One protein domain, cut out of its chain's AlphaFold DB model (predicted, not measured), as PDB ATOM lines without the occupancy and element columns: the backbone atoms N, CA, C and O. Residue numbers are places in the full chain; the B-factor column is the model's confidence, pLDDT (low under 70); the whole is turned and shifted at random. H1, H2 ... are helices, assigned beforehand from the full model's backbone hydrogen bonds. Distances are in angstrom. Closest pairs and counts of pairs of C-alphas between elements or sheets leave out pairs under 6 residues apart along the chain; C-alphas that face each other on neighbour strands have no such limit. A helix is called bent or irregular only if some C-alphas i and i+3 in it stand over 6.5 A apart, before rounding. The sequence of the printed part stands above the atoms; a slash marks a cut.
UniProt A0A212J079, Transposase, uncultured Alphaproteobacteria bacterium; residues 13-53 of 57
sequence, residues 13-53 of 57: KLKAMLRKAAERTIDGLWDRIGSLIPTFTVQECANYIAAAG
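Overview. This is residues 13 to 53 of the 57 residues of the protein "Transposase" of uncultured Alphaproteobacteria bacterium (UniProt A0A212J079). What shape do these atoms make? Two helices, H1 and H2, make an open V, the chain folding back at residues 22 to 25, and a third, H3, is set off beyond the last residue of H2 and touches neither of them; residues 46 to 53 stick out. What is it built of, and how closely? The printed part has 41 residues, with three named helices in the order H1, H2, H3 and no named strand, and its class is all helix. It is loose, with a radius of gyration of the C-alphas of 11.6 A, and the C-alphas span 32 by 16 by 14 A.

Arrangement. How do the first two helices meet? H1, residues 13 to 21, touches H2, residues 26 to 39, with residues 29 to 33 of H2 alone. Their closest C-alphas are those of Leu 18 and Leu 29, 7.4 A apart. They run opposite ways at a steep tilt of 53 degrees, with 10.5 A from centre to centre. Where is the third helix? H3, residues 42 to 51, is apart from H1 and apart from H2, though a tight link of 2 residues joins H2 to H3. What do the backbone N and O atoms show? In H1 and H3 every O i to N i+4 pair is within hydrogen-bond range, and in H2 8 of 10 are.

Along the chain. Where does the first helix run? H1 begins at Lys 13, whose C-alpha is at (-48.091, -50.807, 156.855), and ends at Ala 21, 12.3 A away by C-alphas. Which helix is the longest? H2 has 14 residues and runs from Ile 26, with its C-alpha at (-34.010, -40.361, 149.670), to Thr 39, 20.2 A from first to last C-alpha. It is neither bent nor irregular, but only just: C-alphas 35 and 38 are 6.4 A apart. Where does the last helix end? H3 runs from Val 42 to Ala 51, 14.0 A from first to last C-alpha, and C-alpha 51 is at (-59.777, -45.978, 160.224).

Size, cuts and confidence. How large is it? The two C-alphas farthest apart are those of Thr 25 and Gly 53, at 32.6 A, and the outline is only just a rod. Which stretch stands free? Residues 46 to 53 do, of which 46 to 51 belong to H3; without them the body has 33 residues and spans 30 by 15 by 9 A. Is there a cut or a long link? The printed part has no cut, and the links from H1 to H2 and from H2 to H3 are tight. How confident is the model? The mean pLDDT of the printed part is 78.6, and residues 51 to 53 are under 70.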
ATOM      1  N   LYS A  13     -48.422 -49.846 157.924       74.94
ATOM      2  CA  LYS A  13     -48.091 -50.807 156.855       74.94
ATOM      3  C   LYS A  13     -47.076 -50.239 155.863       74.94
ATOM      4  O   LYS A  13     -46.092 -50.906 155.561       74.94
ATOM      5  N   LEU A  14     -47.265 -48.995 155.414       77.19
ATOM      6  CA  LEU A  14     -46.303 -48.314 154.542       77.19
ATOM      7  C   LEU A  14     -44.951 -48.176 155.250       77.19
ATOM      8  O   LEU A  14     -43.929 -48.585 154.707       77.19
ATOM      9  N   LYS A  15     -44.948 -47.698 156.501       75.69
ATOM     10  CA  LYS A  15     -43.733 -47.591 157.323       75.69
ATOM     11  C   LYS A  15     -43.042 -48.948 157.494       75.69
ATOM     12  O   LYS A  15     -41.820 -49.011 157.412       75.69
ATOM     13  N   ALA A  16     -43.793 -50.031 157.697       82.19
ATOM     14  CA  ALA A  16     -43.241 -51.380 157.809       82.19
ATOM     15  C   ALA A  16     -42.602 -51.860 156.497       82.19
ATOM     16  O   ALA A  16     -41.513 -52.430 156.529       82.19
ATOM     17  N   MET A  17     -43.230 -51.595 155.349       77.00
ATOM     18  CA  MET A  17     -42.679 -51.951 154.037       77.00
ATOM     19  C   MET A  17     -41.417 -51.152 153.711       77.00
ATOM     20  O   MET A  17     -40.428 -51.746 153.293       77.00
ATOM     21  N   LEU A  18     -41.401 -49.848 153.996       77.94
ATOM     22  CA  LEU A  18     -40.207 -49.014 153.823       77.94
ATOM     23  C   LEU A  18     -39.077 -49.454 154.763       77.94
ATOM     24  O   LEU A  18     -37.921 -49.561 154.358       77.94
ATOM     25  N   ARG A  19     -39.404 -49.803 156.013       79.06
ATOM     26  CA  ARG A  19     -38.423 -50.324 156.973       79.06
ATOM     27  C   ARG A  19     -37.872 -51.692 156.563       79.06
ATOM     28  O   ARG A  19     -36.706 -51.964 156.828       79.06
ATOM     29  N   LYS A  20     -38.684 -52.530 155.906       77.88
ATOM     30  CA  LYS A  20     -38.263 -53.815 155.327       77.88
ATOM     31  C   LYS A  20     -37.390 -53.632 154.082       77.88
ATOM     32  O   LYS A  20     -36.451 -54.399 153.906       77.88
ATOM     33  N   ALA A  21     -37.691 -52.639 153.246       76.31
ATOM     34  CA  ALA A  21     -36.902 -52.318 152.059       76.31
ATOM     35  C   ALA A  21     -35.515 -51.756 152.425       76.31
ATOM     36  O   ALA A  21     -34.542 -51.996 151.717       76.31
ATOM     37  N   ALA A  22     -35.402 -51.104 153.590       74.62
ATOM     38  CA  ALA A  22     -34.142 -50.629 154.161       74.62
ATOM     39  C   ALA A  22     -33.336 -49.713 153.215       74.62
ATOM     40  O   ALA A  22     -32.102 -49.675 153.289       74.62
ATOM     41  N   GLU A  23     -34.015 -48.945 152.351       78.06
ATOM     42  CA  GLU A  23     -33.354 -47.933 151.529       78.06
ATOM     43  C   GLU A  23     -32.696 -46.863 152.403       78.06
ATOM     44  O   GLU A  23     -33.296 -46.300 153.318       78.06
ATOM     45  N   ARG A  24     -31.433 -46.568 152.090       74.25
ATOM     46  CA  ARG A  24     -30.609 -45.586 152.811       74.25
ATOM     47  C   ARG A  24     -30.493 -44.250 152.075       74.25
ATOM     48  O   ARG A  24     -29.743 -43.382 152.511       74.25
ATOM     49  N   THR A  25     -31.200 -44.093 150.959       81.12
ATOM     50  CA  THR A  25     -31.166 -42.899 150.110       81.12
ATOM     51  C   THR A  25     -32.577 -42.362 149.901       81.12
ATOM     52  O   THR A  25     -33.527 -43.128 149.763       81.12
ATOM     53  N   ILE A  26     -32.716 -41.033 149.877       81.25
ATOM     54  CA  ILE A  26     -34.010 -40.361 149.670       81.25
ATOM     55  C   ILE A  26     -34.578 -40.705 148.287       81.25
ATOM     56  O   ILE A  26     -35.762 -40.987 148.168       81.25
ATOM     57  N   ASP A  27     -33.729 -40.734 147.262       84.50
ATOM     58  CA  ASP A  27     -34.102 -41.119 145.899       84.50
ATOM     59  C   ASP A  27     -34.637 -42.561 145.826       84.50
ATOM     60  O   ASP A  27     -35.748 -42.791 145.353       84.50
ATOM     61  N   GLY A  28     -33.915 -43.516 146.425       83.44
ATOM     62  CA  GLY A  28     -34.366 -44.907 146.501       83.44
ATOM     63  C   GLY A  28     -35.662 -45.057 147.295       83.44
ATOM     64  O   GLY A  28     -36.519 -45.856 146.932       83.44
ATOM     65  N   LEU A  29     -35.845 -44.253 148.348       84.19
ATOM     66  CA  LEU A  29     -37.092 -44.220 149.101       84.19
ATOM     67  C   LEU A  29     -38.266 -43.770 148.218       84.19
ATOM     68  O   LEU A  29     -39.320 -44.398 148.258       84.19
ATOM     69  N   TRP A  30     -38.094 -42.719 147.410       85.38
ATOM     70  CA  TRP A  30     -39.129 -42.242 146.485       85.38
ATOM     71  C   TRP A  30     -39.464 -43.266 145.399       85.38
ATOM     72  O   TRP A  30     -40.644 -43.512 145.154       85.38
ATOM     73  N   ASP A  31     -38.453 -43.906 144.808       85.81
ATOM     74  CA  ASP A  31     -38.623 -44.991 143.833       85.81
ATOM     75  C   ASP A  31     -39.416 -46.170 144.424       85.81
ATOM     76  O   ASP A  31     -40.397 -46.644 143.836       85.81
ATOM     77  N   ARG A  32     -39.072 -46.592 145.649       83.81
ATOM     78  CA  ARG A  32     -39.814 -47.659 146.329       83.81
ATOM     79  C   ARG A  32     -41.213 -47.249 146.715       83.81
ATOM     80  O   ARG A  32     -42.120 -48.054 146.545       83.81
ATOM     81  N   ILE A  33     -41.422 -46.030 147.205       84.06
ATOM     82  CA  ILE A  33     -42.774 -45.529 147.464       84.06
ATOM     83  C   ILE A  33     -43.585 -45.587 146.165       84.06
ATOM     84  O   ILE A  33     -44.670 -46.161 146.172       84.06
ATOM     85  N   GLY A  34     -43.042 -45.099 145.046       84.38
ATOM     86  CA  GLY A  34     -43.692 -45.149 143.735       84.38
ATOM     87  C   GLY A  34     -44.071 -46.566 143.297       84.38
ATOM     88  O   GLY A  34     -45.184 -46.779 142.823       84.38
ATOM     89  N   SER A  35     -43.198 -47.547 143.534       84.06
ATOM     90  CA  SER A  35     -43.473 -48.964 143.249       84.06
ATOM     91  C   SER A  35     -44.437 -49.625 144.245       84.06
ATOM     92  O   SER A  35     -45.147 -50.565 143.894       84.06
ATOM     93  N   LEU A  36     -44.500 -49.149 145.491       82.19
ATOM     94  CA  LEU A  36     -45.370 -49.696 146.537       82.19
ATOM     95  C   LEU A  36     -46.804 -49.169 146.444       82.19
ATOM     96  O   LEU A  36     -47.730 -49.924 146.724       82.19
ATOM     97  N   ILE A  37     -47.001 -47.916 146.019       81.62
ATOM     98  CA  ILE A  37     -48.318 -47.285 145.815       81.62
ATOM     99  C   ILE A  37     -49.297 -48.170 145.014       81.62
ATOM    100  O   ILE A  37     -50.398 -48.388 145.516       81.62
ATOM    101  N   PRO A  38     -48.950 -48.747 143.843       82.44
ATOM    102  CA  PRO A  38     -49.869 -49.614 143.096       82.44
ATOM    103  C   PRO A  38     -50.175 -50.947 143.797       82.44
ATOM    104  O   PRO A  38     -51.128 -51.627 143.428       82.44
ATOM    105  N   THR A  39     -49.394 -51.328 144.813       82.56
ATOM    106  CA  THR A  39     -49.659 -52.523 145.633       82.56
ATOM    107  C   THR A  39     -50.799 -52.287 146.627       82.56
ATOM    108  O   THR A  39     -51.395 -53.243 147.124       82.56
ATOM    109  N   PHE A  40     -51.122 -51.027 146.932       80.88
ATOM    110  CA  PHE A  40     -52.268 -50.694 147.768       80.88
ATOM    111  C   PHE A  40     -53.547 -50.743 146.939       80.88
ATOM    112  O   PHE A  40     -53.696 -50.052 145.933       80.88
ATOM    113  N   THR A  41     -54.501 -51.559 147.377       81.06
ATOM    114  CA  THR A  41     -55.815 -51.617 146.739       81.06
ATOM    115  C   THR A  41     -56.670 -50.429 147.172       81.06
ATOM    116  O   THR A  41     -56.523 -49.894 148.272       81.06
ATOM    117  N   VAL A  42     -57.627 -50.043 146.322       78.25
ATOM    118  CA  VAL A  42     -58.581 -48.959 146.617       78.25
ATOM    119  C   VAL A  42     -59.342 -49.223 147.920       78.25
ATOM    120  O   VAL A  42     -59.575 -48.295 148.690       78.25
ATOM    121  N   GLN A  43     -59.672 -50.486 148.208       76.94
ATOM    122  CA  GLN A  43     -60.336 -50.875 149.453       76.94
ATOM    123  C   GLN A  43     -59.449 -50.665 150.678       76.94
ATOM    124  O   GLN A  43     -59.931 -50.226 151.716       76.94
ATOM    125  N   GLU A  44     -58.153 -50.952 150.569       76.94
ATOM    126  CA  GLU A  44     -57.228 -50.768 151.680       76.94
ATOM    127  C   GLU A  44     -56.957 -49.279 151.932       76.94
ATOM    128  O   GLU A  44     -56.945 -48.848 153.081       76.94
ATOM    129  N   CYS A  45     -56.871 -48.471 150.870       76.75
ATOM    130  CA  CYS A  45     -56.852 -47.009 150.961       76.75
ATOM    131  C   CYS A  45     -58.130 -46.449 151.603       76.75
ATOM    132  O   CYS A  45     -58.038 -45.615 152.501       76.75
ATOM    133  N   ALA A  46     -59.312 -46.928 151.203       77.44
ATOM    134  CA  ALA A  46     -60.578 -46.530 151.816       77.44
ATOM    135  C   ALA A  46     -60.629 -46.915 153.302       77.44
ATOM    136  O   ALA A  46     -60.998 -46.097 154.139       77.44
ATOM    137  N   ASN A  47     -60.159 -48.115 153.651       77.06
ATOM    138  CA  ASN A  47     -60.057 -48.553 155.038       77.06
ATOM    139  C   ASN A  47     -59.064 -47.704 155.847       77.06
ATOM    140  O   ASN A  47     -59.331 -47.423 157.007       77.06
ATOM    141  N   TYR A  48     -57.948 -47.248 155.263       73.25
ATOM    142  CA  TYR A  48     -57.042 -46.302 155.929       73.25
ATOM    143  C   TYR A  48     -57.704 -44.953 156.205       73.25
ATOM    144  O   TYR A  48     -57.535 -44.403 157.290       73.25
ATOM    145  N   ILE A  49     -58.457 -44.430 155.237       72.38
ATOM    146  CA  ILE A  49     -59.176 -43.157 155.363       72.38
ATOM    147  C   ILE A  49     -60.277 -43.278 156.431       72.38
ATOM    148  O   ILE A  49     -60.382 -42.413 157.301       72.38
ATOM    149  N   ALA A  50     -61.025 -44.385 156.428       73.25
ATOM    150  CA  ALA A  50     -62.065 -44.672 157.411       73.25
ATOM    151  C   ALA A  50     -61.511 -44.925 158.818       73.25
ATOM    152  O   ALA A  50     -61.984 -44.325 159.780       73.25
ATOM    153  N   ALA A  51     -60.454 -45.732 158.948       69.62
ATOM    154  CA  ALA A  51     -59.777 -45.978 160.224       69.62
ATOM    155  C   ALA A  51     -59.171 -44.702 160.826       69.62
ATOM    156  O   ALA A  51     -59.051 -44.587 162.042       69.62
ATOM    157  N   ALA A  52     -58.813 -43.733 159.985       68.00
ATOM    158  CA  ALA A  52     -58.321 -42.429 160.409       68.00
ATOM    159  C   ALA A  52     -59.434 -41.425 160.757       68.00
ATOM    160  O   ALA A  52     -59.145 -40.265 161.045       68.00
ATOM    161  N   GLY A  53     -60.700 -41.850 160.733       66.38
ATOM    162  CA  GLY A  53     -61.839 -41.012 161.094       66.38
ATOM    163  C   GLY A  53     -62.173 -39.930 160.065       66.38
ATOM    164  O   GLY A  53     -62.955 -39.038 160.374       66.38
TER     165      GLY A  53